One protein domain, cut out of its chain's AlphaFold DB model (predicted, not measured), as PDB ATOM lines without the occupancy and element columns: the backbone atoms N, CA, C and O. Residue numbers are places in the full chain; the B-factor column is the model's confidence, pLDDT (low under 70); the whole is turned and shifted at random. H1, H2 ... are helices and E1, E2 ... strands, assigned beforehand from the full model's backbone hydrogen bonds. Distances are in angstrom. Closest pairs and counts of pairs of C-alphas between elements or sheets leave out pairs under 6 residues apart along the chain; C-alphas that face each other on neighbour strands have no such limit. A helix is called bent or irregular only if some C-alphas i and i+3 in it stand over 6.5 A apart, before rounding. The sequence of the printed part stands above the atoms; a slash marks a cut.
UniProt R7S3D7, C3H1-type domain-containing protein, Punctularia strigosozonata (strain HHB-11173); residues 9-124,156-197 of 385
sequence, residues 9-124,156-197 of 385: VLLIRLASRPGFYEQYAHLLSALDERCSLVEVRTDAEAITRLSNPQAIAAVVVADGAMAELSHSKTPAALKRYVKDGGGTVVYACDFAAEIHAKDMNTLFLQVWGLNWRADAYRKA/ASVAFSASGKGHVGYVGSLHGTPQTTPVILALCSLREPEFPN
ATOM      1  N   VAL A   9      42.366 134.981  83.669       97.94
ATOM      2  CA  VAL A   9      42.459 135.435  82.276       97.94
ATOM      3  C   VAL A   9      41.773 134.435  81.368       97.94
ATOM      4  O   VAL A   9      41.996 133.229  81.466       97.94
ATOM      5  N   LEU A  10      40.928 134.951  80.480       98.25
ATOM      6  CA  LEU A  10      40.250 134.152  79.472       98.25
ATOM      7  C   LEU A  10      41.088 134.130  78.191       98.25
ATOM      8  O   LEU A  10      41.345 135.184  77.618       98.25
ATOM      9  N   LEU A  11      41.489 132.955  77.723       98.25
ATOM     10  CA  LEU A  11      42.133 132.764  76.426       98.25
ATOM     11  C   LEU A  11      41.084 132.280  75.422       98.25
ATOM     12  O   LEU A  11      40.641 131.136  75.495       98.25
ATOM     13  N   ILE A  12      40.676 133.140  74.492       98.38
ATOM     14  CA  ILE A  12      39.718 132.772  73.446       98.38
ATOM     15  C   ILE A  12      40.479 132.303  72.209       98.38
ATOM     16  O   ILE A  12      41.255 133.070  71.628       98.38
ATOM     17  N   ARG A  13      40.213 131.053  71.819       97.56
ATOM     18  CA  ARG A  13      40.761 130.398  70.632       97.56
ATOM     19  C   ARG A  13      39.673 129.691  69.828       97.56
ATOM     20  O   ARG A  13      39.387 128.519  70.073       97.56
ATOM     21  N   LEU A  14      39.032 130.401  68.908       97.88
ATOM     22  CA  LEU A  14      37.933 129.851  68.114       97.88
ATOM     23  C   LEU A  14      38.446 128.937  66.988       97.88
ATOM     24  O   LEU A  14      37.759 127.987  66.611       97.88
ATOM     25  N   ALA A  15      39.678 129.157  66.517       95.31
ATOM     26  CA  ALA A  15      40.358 128.293  65.562       95.31
ATOM     27  C   ALA A  15      41.379 127.378  66.261       95.31
ATOM     28  O   ALA A  15      42.378 127.799  66.849       95.31
ATOM     29  N   SER A  16      41.173 126.064  66.146       90.81
ATOM     30  CA  SER A  16      42.114 125.073  66.676       90.81
ATOM     31  C   SER A  16      43.223 124.779  65.666       90.81
ATOM     32  O   SER A  16      43.150 123.791  64.930       90.81
ATOM     33  N   ARG A  17      44.275 125.604  65.639       91.75
ATOM     34  CA  ARG A  17      45.484 125.294  64.860       91.75
ATOM     35  C   ARG A  17      46.480 124.427  65.638       91.75
ATOM     36  O   ARG A  17      46.691 124.662  66.835       91.75
ATOM     37  N   PRO A  18      47.097 123.432  64.975       95.12
ATOM     38  CA  PRO A  18      48.203 122.680  65.557       95.12
ATOM     39  C   PRO A  18      49.420 123.597  65.744       95.12
ATOM     40  O   PRO A  18      49.608 124.533  64.969       95.12
ATOM     41  N   GLY A  19      50.249 123.333  66.754       94.19
ATOM     42  CA  GLY A  19      51.484 124.091  66.990       94.19
ATOM     43  C   GLY A  19      51.343 125.324  67.890       94.19
ATOM     44  O   GLY A  19      52.355 125.896  68.287       94.19
ATOM     45  N   PHE A  20      50.119 125.747  68.238       95.38
ATOM     46  CA  PHE A  20      49.912 126.946  69.063       95.38
ATOM     47  C   PHE A  20      50.610 126.845  70.425       95.38
ATOM     48  O   PHE A  20      51.244 127.795  70.878       95.38
ATOM     49  N   TYR A  21      50.498 125.699  71.101       96.31
ATOM     50  CA  TYR A  21      51.062 125.541  72.442       96.31
ATOM     51  C   TYR A  21      52.583 125.543  72.408       96.31
ATOM     52  O   TYR A  21      53.208 126.126  73.285       96.31
ATOM     53  N   GLU A  22      53.171 124.948  71.378       95.75
ATOM     54  CA  GLU A  22      54.607 124.924  71.147       95.75
ATOM     55  C   GLU A  22      55.127 126.333  70.829       95.75
ATOM     56  O   GLU A  22      56.095 126.793  71.437       95.75
ATOM     57  N   GLN A  23      54.442 127.054  69.936       95.31
ATOM     58  CA  GLN A  23      54.807 128.409  69.519       95.31
ATOM     59  C   GLN A  23      54.688 129.427  70.664       95.31
ATOM     60  O   GLN A  23      55.546 130.296  70.821       95.31
ATOM     61  N   TYR A  24      53.653 129.310  71.497       96.00
ATOM     62  CA  TYR A  24      53.378 130.240  72.597       96.00
ATOM     63  C   TYR A  24      53.695 129.663  73.982       96.00
ATOM     64  O   TYR A  24      53.272 130.241  74.982       96.00
ATOM     65  N   ALA A  25      54.476 128.579  74.078       96.62
ATOM     66  CA  ALA A  25      54.787 127.897  75.344       96.62
ATOM     67  C   ALA A  25      55.302 128.859  76.425       96.62
ATOM     68  O   ALA A  25      54.876 128.824  77.577       96.62
ATOM     69  N   HIS A  26      56.183 129.773  76.024       96.06
ATOM     70  CA  HIS A  26      56.776 130.789  76.885       96.06
ATOM     71  C   HIS A  26      55.733 131.796  77.427       96.06
ATOM     72  O   HIS A  26      55.782 132.153  78.602       96.06
ATOM     73  N   LEU A  27      54.760 132.216  76.609       95.56
ATOM     74  CA  LEU A  27      53.655 133.088  77.025       95.56
ATOM     75  C   LEU A  27      52.688 132.345  77.949       95.56
ATOM     76  O   LEU A  27      52.288 132.885  78.977       95.56
ATOM     77  N   LEU A  28      52.320 131.113  77.590       97.44
ATOM     78  CA  LEU A  28      51.378 130.297  78.355       97.44
ATOM     79  C   LEU A  28      51.933 129.949  79.738       97.44
ATOM     80  O   LEU A  28      51.224 130.118  80.725       97.44
ATOM     81  N   SER A  29      53.214 129.574  79.822       96.75
ATOM     82  CA  SER A  29      53.919 129.384  81.096       96.75
ATOM     83  C   SER A  29      53.869 130.657  81.944       96.75
ATOM     84  O   SER A  29      53.514 130.622  83.120       96.75
ATOM     85  N   ALA A  30      54.164 131.811  81.338       95.31
ATOM     86  CA  ALA A  30      54.186 133.076  82.061       95.31
ATOM     87  C   ALA A  30      52.786 133.541  82.516       95.31
ATOM     88  O   ALA A  30      52.676 134.217  83.546       95.31
ATOM     89  N   LEU A  31      51.729 133.197  81.771       96.56
ATOM     90  CA  LEU A  31      50.338 133.411  82.169       96.56
ATOM     91  C   LEU A  31      49.960 132.502  83.344       96.56
ATOM     92  O   LEU A  31      49.469 133.014  84.347       96.56
ATOM     93  N   ASP A  32      50.232 131.200  83.266       96.38
ATOM     94  CA  ASP A  32      49.878 130.218  84.307       96.38
ATOM     95  C   ASP A  32      50.531 130.529  85.672       96.38
ATOM     96  O   ASP A  32      49.913 130.450  86.744       96.38
ATOM     97  N   GLU A  33      51.767 131.032  85.649       95.56
ATOM     98  CA  GLU A  33      52.453 131.530  86.845       95.56
ATOM     99  C   GLU A  33      51.680 132.661  87.548       95.56
ATOM    100  O   GLU A  33      51.649 132.715  88.781       95.56
ATOM    101  N   ARG A  34      51.030 133.551  86.785       95.31
ATOM    102  CA  ARG A  34      50.501 134.845  87.267       95.31
ATOM    103  C   ARG A  34      48.983 134.894  87.398       95.31
ATOM    104  O   ARG A  34      48.462 135.714  88.152       95.31
ATOM    105  N   CYS A  35      48.267 134.043  86.680       96.44
ATOM    106  CA  CYS A  35      46.812 134.060  86.609       96.44
ATOM    107  C   CYS A  35      46.236 132.638  86.596       96.44
ATOM    108  O   CYS A  35      46.958 131.659  86.446       96.44
ATOM    109  N   SER A  36      44.925 132.533  86.791       97.12
ATOM    110  CA  SER A  36      44.161 131.339  86.443       97.12
ATOM    111  C   SER A  36      43.771 131.454  84.971       97.12
ATOM    112  O   SER A  36      42.919 132.276  84.622       97.12
ATOM    113  N   LEU A  37      44.441 130.702  84.096       97.69
ATOM    114  CA  LEU A  37      44.182 130.737  82.660       97.69
ATOM    115  C   LEU A  37      43.016 129.804  82.311       97.69
ATOM    116  O   LEU A  37      43.059 128.609  82.595       97.69
ATOM    117  N   VAL A  38      41.977 130.342  81.675       97.94
ATOM    118  CA  VAL A  38      40.822 129.567  81.199       97.94
ATOM    119  C   VAL A  38      40.757 129.673  79.685       97.94
ATOM    120  O   VAL A  38      40.511 130.753  79.154       97.94
ATOM    121  N   GLU A  39      40.961 128.560  78.988       98.00
ATOM    122  CA  GLU A  39      40.808 128.501  77.536       98.00
ATOM    123  C   GLU A  39      39.350 128.269  77.141       98.00
ATOM    124  O   GLU A  39      38.640 127.495  77.782       98.00
ATOM    125  N   VAL A  40      38.922 128.931  76.069       98.19
ATOM    126  CA  VAL A  40      37.591 128.795  75.486       98.19
ATOM    127  C   VAL A  40      37.691 128.641  73.977       98.19
ATOM    128  O   VAL A  40      38.396 129.410  73.323       98.19
ATOM    129  N   ARG A  41      36.932 127.685  73.426       97.88
ATOM    130  CA  ARG A  41      36.998 127.316  71.999       97.88
ATOM    131  C   ARG A  41      35.712 127.504  71.205       97.88
ATOM    132  O   ARG A  41      35.652 127.158  70.032       97.88
ATOM    133  N   THR A  42      34.658 128.012  71.837       98.06
ATOM    134  CA  THR A  42      33.361 128.211  71.183       98.06
ATOM    135  C   THR A  42      32.749 129.546  71.581       98.06
ATOM    136  O   THR A  42      32.971 130.032  72.692       98.06
ATOM    137  N   ASP A  43      31.914 130.114  70.706       98.12
ATOM    138  CA  ASP A  43      31.183 131.349  71.016       98.12
ATOM    139  C   ASP A  43      30.288 131.188  72.245       98.12
ATOM    140  O   ASP A  43      30.228 132.070  73.097       98.12
ATOM    141  N   ALA A  44      29.589 130.053  72.356       98.06
ATOM    142  CA  ALA A  44      28.650 129.807  73.446       98.06
ATOM    143  C   ALA A  44      29.353 129.834  74.809       98.06
ATOM    144  O   ALA A  44      28.877 130.479  75.749       98.06
ATOM    145  N   GLU A  45      30.510 129.182  74.907       98.06
ATOM    146  CA  GLU A  45      31.316 129.199  76.120       98.06
ATOM    147  C   GLU A  45      31.898 130.599  76.381       98.06
ATOM    148  O   GLU A  45      31.818 131.082  77.514       98.06
ATOM    149  N   ALA A  46      32.382 131.299  75.347       98.00
ATOM    150  CA  ALA A  46      32.966 132.634  75.498       98.00
ATOM    151  C   ALA A  46      31.925 133.626  76.024       98.00
ATOM    152  O   ALA A  46      32.149 134.302  77.027       98.00
ATOM    153  N   ILE A  47      30.745 133.652  75.403       98.00
ATOM    154  CA  ILE A  47      29.623 134.511  75.793       98.00
ATOM    155  C   ILE A  47      29.152 134.188  77.216       98.00
ATOM    156  O   ILE A  47      28.892 135.106  77.999       98.00
ATOM    157  N   THR A  48      29.078 132.904  77.579       97.38
ATOM    158  CA  THR A  48      28.681 132.478  78.931       97.38
ATOM    159  C   THR A  48      29.654 133.006  79.983       97.38
ATOM    160  O   THR A  48      29.226 133.569  80.991       97.38
ATOM    161  N   ARG A  49      30.966 132.899  79.738       96.75
ATOM    162  CA  ARG A  49      32.001 133.412  80.650       96.75
ATOM    163  C   ARG A  49      31.981 134.938  80.735       96.75
ATOM    164  O   ARG A  49      31.978 135.484  81.834       96.75
ATOM    165  N   LEU A  50      31.898 135.625  79.593       97.06
ATOM    166  CA  LEU A  50      31.870 137.092  79.522       97.06
ATOM    167  C   LEU A  50      30.622 137.703  80.178       97.06
ATOM    168  O   LEU A  50      30.656 138.856  80.602       97.06
ATOM    169  N   SER A  51      29.537 136.935  80.303       95.69
ATOM    170  CA  SER A  51      28.317 137.366  80.999       95.69
ATOM    171  C   SER A  51      28.481 137.444  82.524       95.69
ATOM    172  O   SER A  51      27.656 138.079  83.180       95.69
ATOM    173  N   ASN A  52      29.542 136.856  83.093       92.62
ATOM    174  CA  ASN A  52      29.904 136.984  84.507       92.62
ATOM    175  C   ASN A  52      31.303 137.625  84.668       92.62
ATOM    176  O   ASN A  52      32.287 136.935  84.948       92.62
ATOM    177  N   PRO A  53      31.414 138.953  84.482       80.56
ATOM    178  CA  PRO A  53      32.699 139.634  84.347       80.56
ATOM    179  C   PRO A  53      33.494 139.754  85.652       80.56
ATOM    180  O   PRO A  53      34.699 139.962  85.593       80.56
ATOM    181  N   GLN A  54      32.864 139.608  86.827       77.69
ATOM    182  CA  GLN A  54      33.507 139.886  88.123       77.69
ATOM    183  C   GLN A  54      34.736 139.010  88.419       77.69
ATOM    184  O   GLN A  54      35.537 139.356  89.283       77.69
ATOM    185  N   ALA A  55      34.899 137.895  87.705       87.75
ATOM    186  CA  ALA A  55      36.024 136.986  87.877       87.75
ATOM    187  C   ALA A  55      37.151 137.170  86.845       87.75
ATOM    188  O   ALA A  55      38.235 136.627  87.062       87.75
ATOM    189  N   ILE A  56      36.920 137.883  85.735       96.62
ATOM    190  CA  ILE A  56      37.819 137.905  84.568       96.62
ATOM    191  C   ILE A  56      38.568 139.235  84.529       96.62
ATOM    192  O   ILE A  56      37.979 140.256  84.201       96.62
ATOM    193  N   ALA A  57      39.868 139.225  84.816       96.06
ATOM    194  CA  ALA A  57      40.697 140.432  84.809       96.06
ATOM    195  C   ALA A  57      41.070 140.889  83.388       96.06
ATOM    196  O   ALA A  57      41.156 142.088  83.115       96.06
ATOM    197  N   ALA A  58      41.299 139.933  82.488       97.81
ATOM    198  CA  ALA A  58      41.606 140.207  81.092       97.81
ATOM    199  C   ALA A  58      41.157 139.061  80.179       97.81
ATOM    200  O   ALA A  58      40.968 137.922  80.614       97.81
ATOM    201  N   VAL A  59      41.032 139.372  78.894       98.38
ATOM    202  CA  VAL A  59      40.745 138.421  77.822       98.38
ATOM    203  C   VAL A  59      41.839 138.529  76.770       98.38
ATOM    204  O   VAL A  59      42.099 139.620  76.269       98.38
ATOM    205  N   VAL A  60      42.454 137.411  76.404       98.25
ATOM    206  CA  VAL A  60      43.385 137.305  75.279       98.25
ATOM    207  C   VAL A  60      42.654 136.634  74.123       98.25
ATOM    208  O   VAL A  60      42.241 135.482  74.234       98.25
ATOM    209  N   VAL A  61      42.481 137.354  73.018       98.31
ATOM    210  CA  VAL A  61      41.961 136.817  71.756       98.31
ATOM    211  C   VAL A  61      43.149 136.410  70.901       98.31
ATOM    212  O   VAL A  61      43.958 137.266  70.539       98.31
ATOM    213  N   ALA A  62      43.259 135.117  70.616       97.81
ATOM    214  CA  ALA A  62      44.498 134.539  70.116       97.81
ATOM    215  C   ALA A  62      44.502 134.161  68.629       97.81
ATOM    216  O   ALA A  62      45.585 133.915  68.110       97.81
ATOM    217  N   ASP A  63      43.353 134.128  67.945       96.38
ATOM    218  CA  ASP A  63      43.254 133.727  66.533       96.38
ATOM    219  C   ASP A  63      42.315 134.608  65.702       96.38
ATOM    220  O   ASP A  63      41.431 135.295  66.225       96.38
ATOM    221  N   GLY A  64      42.543 134.608  64.384       96.44
ATOM    222  CA  GLY A  64      41.862 135.491  63.431       96.44
ATOM    223  C   GLY A  64      40.383 135.161  63.222       96.44
ATOM    224  O   GLY A  64      39.625 136.040  62.804       96.44
ATOM    225  N   ALA A  65      39.950 133.947  63.588       97.31
ATOM    226  CA  ALA A  65      38.562 133.499  63.459       97.31
ATOM    227  C   ALA A  65      37.575 134.415  64.202       97.31
ATOM    228  O   ALA A  65      36.424 134.553  63.797       97.31
ATOM    229  N   MET A  66      38.028 135.148  65.224       97.50
ATOM    230  CA  MET A  66      37.232 136.185  65.895       97.50
ATOM    231  C   MET A  66      36.621 137.233  64.941       97.50
ATOM    232  O   MET A  66      35.612 137.854  65.280       97.50
ATOM    233  N   ALA A  67      37.232 137.475  63.779       96.94
ATOM    234  CA  ALA A  67      36.733 138.434  62.797       96.94
ATOM    235  C   ALA A  67      35.737 137.829  61.788       96.94
ATOM    236  O   ALA A  67      35.135 138.571  61.009       96.94
ATOM    237  N   GLU A  68      35.533 136.510  61.797       97.12
ATOM    238  CA  GLU A  68      34.611 135.840  60.882       97.12
ATOM    239  C   GLU A  68      33.141 136.104  61.245       97.12
ATOM    240  O   GLU A  68      32.756 136.259  62.407       97.12
ATOM    241  N   LEU A  69      32.270 136.105  60.229       95.75
ATOM    242  CA  LEU A  69      30.833 136.364  60.400       95.75
ATOM    243  C   LEU A  69      30.135 135.322  61.291       95.75
ATOM    244  O   LEU A  69      29.202 135.673  62.025       95.75
ATOM    245  N   SER A  70      30.601 134.068  61.252       97.25
ATOM    246  CA  SER A  70      30.155 132.958  62.110       97.25
ATOM    247  C   SER A  70      30.275 133.296  63.599       97.25
ATOM    248  O   SER A  70      29.411 132.905  64.382       97.25
ATOM    249  N   HIS A  71      31.275 134.104  63.958       97.25
ATOM    250  CA  HIS A  71      31.624 134.462  65.328       97.25
ATOM    251  C   HIS A  71      31.160 135.869  65.733       97.25
ATOM    252  O   HIS A  71      31.485 136.343  66.818       97.25
ATOM    253  N   SER A  72      30.327 136.535  64.922       95.75
ATOM    254  CA  SER A  72      29.880 137.934  65.112       95.75
ATOM    255  C   SER A  72      29.273 138.276  66.486       95.75
ATOM    256  O   SER A  72      29.295 139.436  66.907       95.75
ATOM    257  N   LYS A  73      28.759 137.287  67.228       97.62
ATOM    258  CA  LYS A  73      28.221 137.481  68.588       97.62
ATOM    259  C   LYS A  73      29.316 137.695  69.637       97.62
ATOM    260  O   LYS A  73      29.094 138.429  70.602       97.62
ATOM    261  N   THR A  74      30.488 137.092  69.455       98.06
ATOM    262  CA  THR A  74      31.578 137.134  70.437       98.06
ATOM    263  C   THR A  74      32.242 138.515  70.516       98.06
ATOM    264  O   THR A  74      32.350 139.035  71.628       98.06
ATOM    265  N   PRO A  75      32.564 139.213  69.406       98.31
ATOM    266  CA  PRO A  75      33.017 140.603  69.452       98.31
ATOM    267  C   PRO A  75      32.032 141.553  70.147       98.31
ATOM    268  O   PRO A  75      32.446 142.431  70.907       98.31
ATOM    269  N   ALA A  76      30.721 141.365  69.954       97.62
ATOM    270  CA  ALA A  76      29.710 142.161  70.651       97.62
ATOM    271  C   ALA A  76      29.724 141.912  72.173       97.62
ATOM    272  O   ALA A  76      29.629 142.863  72.957       97.62
ATOM    273  N   ALA A  77      29.894 140.655  72.598       98.06
ATOM    274  CA  ALA A  77      30.048 140.298  74.007       98.06
ATOM    275  C   ALA A  77      31.344 140.867  74.612       98.06
ATOM    276  O   ALA A  77      31.306 141.411  75.716       98.06
ATOM    277  N   LEU A  78      32.461 140.829  73.876       98.19
ATOM    278  CA  LEU A  78      33.729 141.448  74.284       98.19
ATOM    279  C   LEU A  78      33.577 142.958  74.475       98.19
ATOM    280  O   LEU A  78      33.967 143.491  75.514       98.19
ATOM    281  N   LYS A  79      32.946 143.652  73.521       97.81
ATOM    282  CA  LYS A  79      32.665 145.091  73.638       97.81
ATOM    283  C   LYS A  79      31.859 145.405  74.895       97.81
ATOM    284  O   LYS A  79      32.169 146.366  75.598       97.81
ATOM    285  N   ARG A  80      30.831 144.600  75.187       97.56
ATOM    286  CA  ARG A  80      30.021 144.749  76.400       97.56
ATOM    287  C   ARG A  80      30.852 144.526  77.664       97.56
ATOM    288  O   ARG A  80      30.806 145.373  78.547       97.56
ATOM    289  N   TYR A  81      31.645 143.455  77.716       97.50
ATOM    290  CA  TYR A  81      32.561 143.166  78.825       97.50
ATOM    291  C   TYR A  81      33.465 144.368  79.140       97.50
ATOM    292  O   TYR A  81      33.501 144.825  80.280       97.50
ATOM    293  N   VAL A  82      34.120 144.954  78.130       96.88
ATOM    294  CA  VAL A  82      34.990 146.125  78.334       96.88
ATOM    295  C   VAL A  82      34.179 147.359  78.762       96.88
ATOM    296  O   VAL A  82      34.555 148.064  79.702       96.88
ATOM    297  N   LYS A  83      33.025 147.608  78.127       96.31
ATOM    298  CA  LYS A  83      32.156 148.755  78.441       96.31
ATOM    299  C   LYS A  83      31.629 148.721  79.879       96.31
ATOM    300  O   LYS A  83      31.589 149.767  80.530       96.31
ATOM    301  N   ASP A  84      31.264 147.540  80.366       95.12
ATOM    302  CA  ASP A  84      30.674 147.334  81.690       95.12
ATOM    303  C   ASP A  84      31.735 147.346  82.815       95.12
ATOM    304  O   ASP A  84      31.382 147.344  83.994       95.12
ATOM    305  N   GLY A  85      33.026 147.467  82.468       91.94
ATOM    306  CA  GLY A  85      34.145 147.544  83.416       91.94
ATOM    307  C   GLY A  85      34.782 146.193  83.729       91.94
ATOM    308  O   GLY A  85      35.418 146.051  84.767       91.94
ATOM    309  N   GLY A  86      34.604 145.207  82.848       86.31
ATOM    310  CA  GLY A  86      35.127 143.859  83.022       86.31
ATOM    311  C   GLY A  86      36.652 143.763  82.971       86.31
ATOM    312  O   GLY A  86      37.189 142.851  83.577       86.31
ATOM    313  N   GLY A  87      37.358 144.690  82.312       94.44
ATOM    314  CA  GLY A  87      38.826 144.699  82.265       94.44
ATOM    315  C   GLY A  87      39.384 145.044  80.887       94.44
ATOM    316  O   GLY A  87      38.914 145.983  80.235       94.44
ATOM    317  N   THR A  88      40.395 144.290  80.448       97.31
ATOM    318  CA  THR A  88      41.080 144.502  79.161       97.31
ATOM    319  C   THR A  88      40.844 143.345  78.195       97.31
ATOM    320  O   THR A  88      40.959 142.185  78.579       97.31
ATOM    321  N   VAL A  89      40.593 143.651  76.921       98.44
ATOM    322  CA  VAL A  89      40.653 142.677  75.816       98.44
ATOM    323  C   VAL A  89      41.927 142.914  75.011       98.44
ATOM    324  O   VAL A  89      42.156 144.028  74.551       98.44
ATOM    325  N   VAL A  90      42.756 141.889  74.825       97.81
ATOM    326  CA  VAL A  90      44.021 141.955  74.086       97.81
ATOM    327  C   VAL A  90      43.967 141.011  72.891       97.81
ATOM    328  O   VAL A  90      43.882 139.800  73.058       97.81
ATOM    329  N   TYR A  91      44.054 141.565  71.688       97.75
ATOM    330  CA  TYR A  91      44.220 140.818  70.445       97.75
ATOM    331  C   TYR A  91      45.707 140.526  70.221       97.75
ATOM    332  O   TYR A  91      46.498 141.457  70.055       97.75
ATOM    333  N   ALA A  92      46.113 139.260  70.269       96.62
ATOM    334  CA  ALA A  92      47.520 138.859  70.228       96.62
ATOM    335  C   ALA A  92      47.686 137.460  69.614       96.62
ATOM    336  O   ALA A  92      46.729 136.866  69.131       96.62
ATOM    337  N   CYS A  93      48.907 136.928  69.659       96.06
ATOM    338  CA  CYS A  93      49.240 135.612  69.118       96.06
ATOM    339  C   CYS A  93      48.925 135.516  67.614       96.06
ATOM    340  O   CYS A  93      49.232 136.443  66.861       96.06
ATOM    341  N   ASP A  94      48.315 134.414  67.178       95.81
ATOM    342  CA  ASP A  94      48.033 134.149  65.770       95.81
ATOM    343  C   ASP A  94      46.963 135.081  65.197       95.81
ATOM    344  O   ASP A  94      46.892 135.231  63.982       95.81
ATOM    345  N   PHE A  95      46.214 135.810  66.036       95.94
ATOM    346  CA  PHE A  95      45.268 136.832  65.587       95.94
ATOM    347  C   PHE A  95      45.906 137.777  64.567       95.94
ATOM    348  O   PHE A  95      45.329 138.031  63.516       95.94
ATOM    349  N   ALA A  96      47.115 138.270  64.850       92.31
ATOM    350  CA  ALA A  96      47.808 139.199  63.963       92.31
ATOM    351  C   ALA A  96      48.285 138.555  62.654       92.31
ATOM    352  O   ALA A  96      48.399 139.250  61.647       92.31
ATOM    353  N   ALA A  97      48.584 137.256  62.676       91.38
ATOM    354  CA  ALA A  97      49.041 136.511  61.508       91.38
ATOM    355  C   ALA A  97      47.887 136.026  60.622       91.38
ATOM    356  O   ALA A  97      48.089 135.778  59.435       91.38
ATOM    357  N   GLU A  98      46.693 135.881  61.190       93.88
ATOM    358  CA  GLU A  98      45.546 135.266  60.524       93.88
ATOM    359  C   GLU A  98      44.499 136.267  60.068       93.88
ATOM    360  O   GLU A  98      43.798 136.013  59.089       93.88
ATOM    361  N   ILE A  99      44.369 137.404  60.753       95.00
ATOM    362  CA  ILE A  99      43.353 138.378  60.384       95.00
ATOM    363  C   ILE A  99      43.713 139.074  59.068       95.00
ATOM    364  O   ILE A  99      44.780 139.673  58.912       95.00
ATOM    365  N   HIS A 100      42.788 139.057  58.109       94.56
ATOM    366  CA  HIS A 100      42.937 139.857  56.901       94.56
ATOM    367  C   HIS A 100      42.812 141.349  57.221       94.56
ATOM    368  O   HIS A 100      41.985 141.766  58.029       94.56
ATOM    369  N   ALA A 101      43.578 142.185  56.515       91.50
ATOM    370  CA  ALA A 101      43.592 143.633  56.730       91.50
ATOM    371  C   ALA A 101      42.188 144.270  56.681       91.50
ATOM    372  O   ALA A 101      41.846 145.113  57.510       91.50
ATOM    373  N   LYS A 102      41.340 143.833  55.739       94.81
ATOM    374  CA  LYS A 102      39.954 144.308  55.611       94.81
ATOM    375  C   LYS A 102      39.107 143.959  56.839       94.81
ATOM    376  O   LYS A 102      38.348 144.807  57.315       94.81
ATOM    377  N   ASP A 103      39.253 142.745  57.354       96.06
ATOM    378  CA  ASP A 103      38.474 142.250  58.488       96.06
ATOM    379  C   ASP A 103      38.965 142.874  59.794       96.06
ATOM    380  O   ASP A 103      38.150 143.268  60.622       96.06
ATOM    381  N   MET A 104      40.274 143.105  59.930       94.81
ATOM    382  CA  MET A 104      40.855 143.878  61.030       94.81
ATOM    383  C   MET A 104      40.291 145.299  61.079       94.81
ATOM    384  O   MET A 104      39.799 145.735  62.123       94.81
ATOM    385  N   ASN A 105      40.311 146.004  59.944       93.94
ATOM    386  CA  ASN A 105      39.779 147.364  59.847       93.94
ATOM    387  C   ASN A 105      38.287 147.390  60.199       93.94
ATOM    388  O   ASN A 105      37.830 148.272  60.925       93.94
ATOM    389  N   THR A 106      37.534 146.402  59.710       96.12
ATOM    390  CA  THR A 106      36.099 146.264  59.979       96.12
ATOM    391  C   THR A 106      35.842 145.988  61.458       96.12
ATOM    392  O   THR A 106      35.034 146.682  62.071       96.12
ATOM    393  N   LEU A 107      36.563 145.039  62.059       96.75
ATOM    394  CA  LEU A 107      36.449 144.675  63.468       96.75
ATOM    395  C   LEU A 107      36.730 145.880  64.370       96.75
ATOM    396  O   LEU A 107      35.897 146.233  65.205       96.75
ATOM    397  N   PHE A 108      37.870 146.551  64.197       96.50
ATOM    398  CA  PHE A 108      38.229 147.679  65.057       96.50
ATOM    399  C   PHE A 108      37.324 148.891  64.854       96.50
ATOM    400  O   PHE A 108      36.885 149.488  65.842       96.50
ATOM    401  N   LEU A 109      36.945 149.204  63.617       95.81
ATOM    402  CA  LEU A 109      36.065 150.337  63.359       95.81
ATOM    403  C   LEU A 109      34.632 150.072  63.831       95.81
ATOM    404  O   LEU A 109      34.066 150.885  64.559       95.81
ATOM    405  N   GLN A 110      34.034 148.945  63.442       96.69
ATOM    406  CA  GLN A 110      32.613 148.686  63.691       96.69
ATOM    407  C   GLN A 110      32.351 148.191  65.114       96.69
ATOM    408  O   GLN A 110      31.395 148.633  65.760       96.69
ATOM    409  N   VAL A 111      33.200 147.301  65.638       96.94
ATOM    410  CA  VAL A 111      33.028 146.790  67.003       96.94
ATOM    411  C   VAL A 111      33.563 147.803  67.994       96.94
ATOM    412  O   VAL A 111      32.824 148.229  68.877       96.94
ATOM    413  N   TRP A 112      34.802 148.258  67.844       96.62
ATOM    414  CA  TRP A 112      35.438 149.072  68.881       96.62
ATOM    415  C   TRP A 112      35.275 150.584  68.693       96.62
ATOM    416  O   TRP A 112      35.460 151.325  69.657       96.62
ATOM    417  N   GLY A 113      34.875 151.054  67.506       96.56
ATOM    418  CA  GLY A 113      34.870 152.487  67.188       96.56
ATOM    419  C   GLY A 113      36.280 153.060  67.028       96.56
ATOM    420  O   GLY A 113      36.472 154.269  67.143       96.56
ATOM    421  N   LEU A 114      37.274 152.197  66.808       94.69
ATOM    422  CA  LEU A 114      38.683 152.552  66.705       94.69
ATOM    423  C   LEU A 114      39.082 152.568  65.231       94.69
ATOM    424  O   LEU A 114      38.940 151.570  64.533       94.69
ATOM    425  N   ASN A 115      39.639 153.681  64.751       93.69
ATOM    426  CA  ASN A 115      40.166 153.786  63.383       93.69
ATOM    427  C   ASN A 115      41.564 153.147  63.264       93.69
ATOM    428  O   ASN A 115      42.454 153.696  62.615       93.69
ATOM    429  N   TRP A 116      41.781 152.019  63.945       92.06
ATOM    430  CA  TRP A 116      42.989 151.221  63.781       92.06
ATOM    431  C   TRP A 116      42.929 150.534  62.431       92.06
ATOM    432  O   TRP A 116      41.920 149.917  62.086       92.06
ATOM    433  N   ARG A 117      44.007 150.675  61.665       88.06
ATOM    434  CA  ARG A 117      44.101 150.105  60.332       88.06
ATOM    435  C   ARG A 117      45.282 149.161  60.254       88.06
ATOM    436  O   ARG A 117      46.368 149.489  60.726       88.06
ATOM    437  N   ALA A 118      45.058 148.007  59.640       86.31
ATOM    438  CA  ALA A 118      46.130 147.241  59.044       86.31
ATOM    439  C   ALA A 118      46.668 148.068  57.875       86.31
ATOM    440  O   ALA A 118      45.984 148.246  56.865       86.31
ATOM    441  N   ASP A 119      47.859 148.622  58.053       77.56
ATOM    442  CA  ASP A 119      48.610 149.253  56.976       77.56
ATOM    443  C   ASP A 119      49.703 148.294  56.492       77.56
ATOM    444  O   ASP A 119      50.076 147.345  57.196       77.56
ATOM    445  N   ALA A 120      50.217 148.531  55.286       58.78
ATOM    446  CA  ALA A 120      51.410 147.857  54.809       58.78
ATOM    447  C   ALA A 120      52.511 148.025  55.862       58.78
ATOM    448  O   ALA A 120      52.742 149.130  56.352       58.78
ATOM    449  N   TYR A 121      53.165 146.922  56.233       54.75
ATOM    450  CA  TYR A 121      54.208 146.904  57.253       54.75
ATOM    451  C   TYR A 121      55.338 147.871  56.867       54.75
ATOM    452  O   TYR A 121      56.251 147.529  56.117       54.75
ATOM    453  N   ARG A 122      55.262 149.108  57.360       49.31
ATOM    454  CA  ARG A 122      56.268 150.149  57.169       49.31
ATOM    455  C   ARG A 122      57.149 150.162  58.417       49.31
ATOM    456  O   ARG A 122      56.680 150.431  59.522       49.31
ATOM    457  N   LYS A 123      58.404 149.721  58.261       47.06
ATOM    458  CA  LYS A 123      59.343 149.477  59.369       47.06
ATOM    459  C   LYS A 123      59.627 150.756  60.140       47.06
ATOM    460  O   LYS A 123      60.193 151.692  59.596       47.06
ATOM    461  N   ALA A 124      59.331 150.718  61.439       45.09
ATOM    462  CA  ALA A 124      59.238 151.888  62.286       45.09
ATOM    463  C   ALA A 124      60.111 151.896  63.542       45.09
ATOM    464  O   ALA A 124      59.833 151.187  64.503       45.09
ATOM    465  N   ALA A 156      57.086 144.193  66.871       59.50
ATOM    466  CA  ALA A 156      55.681 143.969  67.179       59.50
ATOM    467  C   ALA A 156      54.989 145.336  67.250       59.50
ATOM    468  O   ALA A 156      55.324 146.154  68.110       59.50
ATOM    469  N   SER A 157      54.040 145.594  66.353       84.81
ATOM    470  CA  SER A 157      53.175 146.771  66.460       84.81
ATOM    471  C   SER A 157      52.266 146.603  67.675       84.81
ATOM    472  O   SER A 157      51.575 145.594  67.784       84.81
ATOM    473  N   VAL A 158      52.270 147.565  68.597       90.06
ATOM    474  CA  VAL A 158      51.405 147.544  69.783       90.06
ATOM    475  C   VAL A 158      50.451 148.722  69.707       90.06
ATOM    476  O   VAL A 158      50.889 149.851  69.502       90.06
ATOM    477  N   ALA A 159      49.161 148.466  69.890       91.31
ATOM    478  CA  ALA A 159      48.152 149.505  70.049       91.31
ATOM    479  C   ALA A 159      47.365 149.257  71.334       91.31
ATOM    480  O   ALA A 159      47.150 148.113  71.735       91.31
ATOM    481  N   PHE A 160      46.945 150.331  71.992       93.69
ATOM    482  CA  PHE A 160      46.120 150.268  73.188       93.69
ATOM    483  C   PHE A 160      45.197 151.473  73.213       93.69
ATOM    484  O   PHE A 160      45.583 152.556  72.793       93.69
ATOM    485  N   SER A 161      43.963 151.300  73.657       93.94
ATOM    486  CA  SER A 161      43.033 152.414  73.802       93.94
ATOM    487  C   SER A 161      42.033 152.105  74.895       93.94
ATOM    488  O   SER A 161      41.607 150.960  75.065       93.94
ATOM    489  N   ALA A 162      41.604 153.144  75.602       94.81
ATOM    490  CA  ALA A 162      40.413 153.059  76.429       94.81
ATOM    491  C   ALA A 162      39.183 152.776  75.549       94.81
ATOM    492  O   ALA A 162      39.079 153.272  74.420       94.81
ATOM    493  N   SER A 163      38.248 151.982  76.068       94.62
ATOM    494  CA  SER A 163      36.942 151.744  75.453       94.62
ATOM    495  C   SER A 163      35.902 151.558  76.556       94.62
ATOM    496  O   SER A 163      35.921 150.583  77.298       94.62
ATOM    497  N   GLY A 164      34.997 152.523  76.727       94.00
ATOM    498  CA  GLY A 164      34.095 152.523  77.882       94.00
ATOM    499  C   GLY A 164      34.865 152.615  79.205       94.00
ATOM    500  O   GLY A 164      35.599 153.576  79.409       94.00
ATOM    501  N   LYS A 165      34.671 151.644  80.110       95.50
ATOM    502  CA  LYS A 165      35.341 151.589  81.425       95.50
ATOM    503  C   LYS A 165      36.613 150.731  81.442       95.50
ATOM    504  O   LYS A 165      37.300 150.702  82.458       95.50
ATOM    505  N   GLY A 166      36.890 150.012  80.359       96.06
ATOM    506  CA  GLY A 166      38.038 149.127  80.227       96.06
ATOM    507  C   GLY A 166      38.948 149.538  79.075       96.06
ATOM    508  O   GLY A 166      38.925 150.684  78.616       96.06
ATOM    509  N   HIS A 167      39.743 148.585  78.596       96.88
ATOM    510  CA  HIS A 167      40.703 148.821  77.523       96.88
ATOM    511  C   HIS A 167      40.670 147.739  76.447       96.88
ATOM    512  O   HIS A 167      40.267 146.598  76.678       96.88
ATOM    513  N   VAL A 168      41.147 148.116  75.266       97.50
ATOM    514  CA  VAL A 168      41.411 147.215  74.146       97.50
ATOM    515  C   VAL A 168      42.878 147.351  73.786       97.50
ATOM    516  O   VAL A 168      43.377 148.468  73.654       97.50
ATOM    517  N   GLY A 169      43.566 146.228  73.630       96.38
ATOM    518  CA  GLY A 169      44.945 146.146  73.178       96.38
ATOM    519  C   GLY A 169      45.086 145.290  71.929       96.38
ATOM    520  O   GLY A 169      44.271 144.406  71.672       96.38
ATOM    521  N   TYR A 170      46.142 145.540  71.168       96.25
ATOM    522  CA  TYR A 170      46.547 144.752  70.013       96.25
ATOM    523  C   TYR A 170      48.069 144.573  70.013       96.25
ATOM    524  O   TYR A 170      48.800 145.524  70.299       96.25
ATOM    525  N   VAL A 171      48.538 143.368  69.679       94.25
ATOM    526  CA  VAL A 171      49.957 143.017  69.534       94.25
ATOM    527  C   VAL A 171      50.166 142.294  68.201       94.25
ATOM    528  O   VAL A 171      49.811 141.130  68.047       94.25
ATOM    529  N   GLY A 172      50.792 142.979  67.247       91.25
ATOM    530  CA  GLY A 172      51.010 142.536  65.867       91.25
ATOM    531  C   GLY A 172      52.204 141.600  65.646       91.25
ATOM    532  O   GLY A 172      52.898 141.741  64.643       91.25
ATOM    533  N   SER A 173      52.528 140.709  66.587       81.88
ATOM    534  CA  SER A 173      53.678 139.798  66.437       81.88
ATOM    535  C   SER A 173      53.287 138.507  65.728       81.88
ATOM    536  O   SER A 173      52.453 137.767  66.228       81.88
ATOM    537  N   LEU A 174      53.976 138.188  64.632       75.19
ATOM    538  CA  LEU A 174      53.627 137.067  63.752       75.19
ATOM    539  C   LEU A 174      54.119 135.679  64.207       75.19
ATOM    540  O   LEU A 174      53.722 134.688  63.606       75.19
ATOM    541  N   HIS A 175      54.990 135.569  65.223       80.00
ATOM    542  CA  HIS A 175      55.736 134.313  65.449       80.00
ATOM    543  C   HIS A 175      55.926 133.884  66.908       80.00
ATOM    544  O   HIS A 175      56.925 133.239  67.208       80.00
ATOM    545  N   GLY A 176      55.032 134.258  67.835       82.88
ATOM    546  CA  GLY A 176      55.179 133.838  69.242       82.88
ATOM    547  C   GLY A 176      56.578 134.093  69.803       82.88
ATOM    548  O   GLY A 176      57.205 133.222  70.393       82.88
ATOM    549  N   THR A 177      57.125 135.276  69.542       89.44
ATOM    550  CA  THR A 177      58.477 135.592  69.992       89.44
ATOM    551  C   THR A 177      58.461 135.881  71.502       89.44
ATOM    552  O   THR A 177      57.593 136.644  71.956       89.44
ATOM    553  N   PRO A 178      59.419 135.354  72.297       89.56
ATOM    554  CA  PRO A 178      59.482 135.592  73.743       89.56
ATOM    555  C   PRO A 178      59.456 137.060  74.167       89.56
ATOM    556  O   PRO A 178      58.988 137.402  75.252       89.56
ATOM    557  N   GLN A 179      59.897 137.948  73.281       86.50
ATOM    558  CA  GLN A 179      59.923 139.390  73.479       86.50
ATOM    559  C   GLN A 179      58.521 140.010  73.598       86.50
ATOM    560  O   GLN A 179      58.381 141.064  74.218       86.50
ATOM    561  N   THR A 180      57.473 139.374  73.062       90.12
ATOM    562  CA  THR A 180      56.096 139.898  73.165       90.12
ATOM    563  C   THR A 180      55.369 139.493  74.442       90.12
ATOM    564  O   THR A 180      54.441 140.187  74.856       90.12
ATOM    565  N   THR A 181      55.830 138.453  75.138       93.00
ATOM    566  CA  THR A 181      55.263 138.024  76.427       93.00
ATOM    567  C   THR A 181      55.180 139.138  77.472       93.00
ATOM    568  O   THR A 181      54.084 139.377  77.980       93.00
ATOM    569  N   PRO A 182      56.252 139.897  77.783       91.56
ATOM    570  CA  PRO A 182      56.153 140.980  78.761       91.56
ATOM    571  C   PRO A 182      55.183 142.094  78.341       91.56
ATOM    572  O   PRO A 182      54.644 142.772  79.215       91.56
ATOM    573  N   VAL A 183      54.949 142.284  77.036       91.31
ATOM    574  CA  VAL A 183      53.972 143.252  76.517       91.31
ATOM    575  C   VAL A 183      52.554 142.744  76.759       91.31
ATOM    576  O   VAL A 183      51.749 143.461  77.346       91.31
ATOM    577  N   ILE A 184      52.256 141.499  76.377       94.38
ATOM    578  CA  ILE A 184      50.926 140.895  76.561       94.38
ATOM    579  C   ILE A 184      50.561 140.844  78.051       94.38
ATOM    580  O   ILE A 184      49.459 141.246  78.424       94.38
ATOM    581  N   LEU A 185      51.499 140.447  78.918       94.69
ATOM    582  CA  LEU A 185      51.296 140.448  80.372       94.69
ATOM    583  C   LEU A 185      51.024 141.854  80.925       94.69
ATOM    584  O   LEU A 185      50.170 142.010  81.796       94.69
ATOM    585  N   ALA A 186      51.726 142.875  80.421       92.75
ATOM    586  CA  ALA A 186      51.500 144.260  80.828       92.75
ATOM    587  C   ALA A 186      50.116 144.765  80.389       92.75
ATOM    588  O   ALA A 186      49.406 145.353  81.202       92.75
ATOM    589  N   LEU A 187      49.693 144.480  79.150       94.25
ATOM    590  CA  LEU A 187      48.354 144.835  78.662       94.25
ATOM    591  C   LEU A 187      47.246 144.138  79.471       94.25
ATOM    592  O   LEU A 187      46.215 144.743  79.761       94.25
ATOM    593  N   CYS A 188      47.483 142.899  79.907       96.00
ATOM    594  CA  CYS A 188      46.571 142.159  80.784       96.00
ATOM    595  C   CYS A 188      46.618 142.611  82.256       96.00
ATOM    596  O   CYS A 188      45.938 142.015  83.086       96.00
ATOM    597  N   SER A 189      47.418 143.627  82.608       94.56
ATOM    598  CA  SER A 189      47.633 144.065  83.998       94.56
ATOM    599  C   SER A 189      48.111 142.942  84.939       94.56
ATOM    600  O   SER A 189      47.844 142.968  86.136       94.56
ATOM    601  N   LEU A 190      48.827 141.947  84.401       92.69
ATOM    602  CA  LEU A 190      49.369 140.805  85.153       92.69
ATOM    603  C   LEU A 190      50.822 141.000  85.590       92.69
ATOM    604  O   LEU A 190      51.420 140.113  86.198       92.69
ATOM    605  N   ARG A 191      51.426 142.132  85.236       82.44
ATOM    606  CA  ARG A 191      52.804 142.440  85.590       82.44
ATOM    607  C   ARG A 191      52.816 143.302  86.851       82.44
ATOM    608  O   ARG A 191      52.259 144.396  86.842       82.44
ATOM    609  N   GLU A 192      53.488 142.842  87.905       61.72
ATOM    610  CA  GLU A 192      53.952 143.766  88.943       61.72
ATOM    611  C   GLU A 192      54.963 144.742  88.311       61.72
ATOM    612  O   GLU A 192      55.655 144.360  87.360       61.72
ATOM    613  N   PRO A 193      55.063 146.003  88.768       43.50
ATOM    614  CA  PRO A 193      55.983 146.993  88.212       43.50
ATOM    615  C   PRO A 193      57.449 146.693  88.568       43.50
ATOM    616  O   PRO A 193      58.209 147.587  88.911       43.50
ATOM    617  N   GLU A 194      57.889 145.448  88.439       49.53
ATOM    618  CA  GLU A 194      59.299 145.112  88.366       49.53
ATOM    619  C   GLU A 194      59.704 145.204  86.895       49.53
ATOM    620  O   GLU A 194      59.712 144.251  86.104       49.53
ATOM    621  N   PHE A 195      59.998 146.438  86.493       46.97
ATOM    622  CA  PHE A 195      60.998 146.616  85.462       46.97
ATOM    623  C   PHE A 195      62.279 146.045  86.066       46.97
ATOM    624  O   PHE A 195      62.761 146.631  87.036       46.97
ATOM    625  N   PRO A 196      62.822 144.917  85.565       47.28
ATOM    626  CA  PRO A 196      64.188 144.579  85.917       47.28
ATOM    627  C   PRO A 196      64.987 145.836  85.600       47.28
ATOM    628  O   PRO A 196      64.867 146.338  84.474       47.28
ATOM    629  N   ASN A 197      65.667 146.399  86.609       48.56
ATOM    630  CA  ASN A 197      66.615 147.497  86.431       48.56
ATOM    631  C   ASN A 197      67.320 147.216  85.123       48.56
ATOM    632  O   ASN A 197      67.906 146.135  85.030       48.56
TER     633      ASN A 197
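AT A GLANCE: This is residues 9 to 124 and 156 to 197 of the 385 residues of the protein "C3H1-type domain-containing protein" of Punctularia strigosozonata (strain HHB-11173) (UniProt R7S3D7). A twisted sheet of six strands runs through the body, with H3 and H5 side by side over one face and H8 over the opposite face. H2 packs on H8, the short helices H4 and H6 gather near the ends of E3 and E4, and residues 192 to 197 trail off as a tail. The printed part has 158 residues, in the order E1 H1 H2 E2 H3 E3 H4 H5 E4 H6 H7 E5 E6 H8; the class is mixed, helices and strands. The sheet, also mixed, has the order E2 E1 E3 E4 E6 E5. The whole is compact, with a radius of gyration of the C-alphas of 14.5 A and spans of 41 by 39 by 32 A.

IN THESE COORDINATES: The strands are E2, residues 36 to 40; E1, 9 to 12, from C-alpha 9 at (42.459, 135.435, 82.276); E3, 56 to 61, 13.5 A long; E4, 88 to 91; E6, 166 to 171, 17.1 A; and E5, 158 to 163, 16.1 A. The helices are H1, 20 to 23; H2, 25 to 34, 14.4 A; H3, 43 to 50; H4, 64 to 67; H5, 73 to 83, 15.5 A; H6, 95 to 98; H7, 101 to 112, 15.6 A; and H8, 178 to 187, 15.3 A, ending with C-alpha 187 at (48.354, 144.835, 78.662). H8 is only just irregular: C-alphas 179 and 182 are 6.7 A apart.

HOW THE PARTS SIT: E3 and E4 are parallel, with N 59 and O 88 within hydrogen-bond range at 2.8 A. The hairpin E5 and E6 is antiparallel, with N 161 and O 168 at 2.9 A. E1, H1 H2, E2 and E3, H4 H5, E4 are strand-helix-strand units, parallel neighbour strands joined through helices, with right-handed crossovers. H5 runs along the strands over E4, at a height over the sheet of 8.9 A. H3 and H5 touch at a shallow tilt of 11 degrees, the same way, closest at the C-alphas of Asp 43 and Thr 74, 5.8 A. H8, at a height of 9.2 A, touches H2, closest at the C-alphas of Leu 27 and Thr 181, 5.2 A. H4 touches H6, their closest C-alphas, of Gly 64 and Phe 95, being 4.2 A apart. H7 touches H5 with residues 111 to 112 alone. H1 is not on the sheet. Each O i to N i+4 pair is within hydrogen-bond range in H3, H5 and H7, against 5 of 6 in H2 and 4 of 6 in H8; H1, H4 and H6 are too short for such a pair.

THE WHOLE: The farthest C-alphas, of Ser 70 and Asn 197, are 46.2 A apart. Residues 125 to 155 are not printed, and C-alphas 124 and 156 are 10.0 A apart across the cut. Of the links that are printed whole, none is long. Mean pLDDT of the printed part is 91.2; residues 120 to 124, 156 and 192 to 197 are under 70.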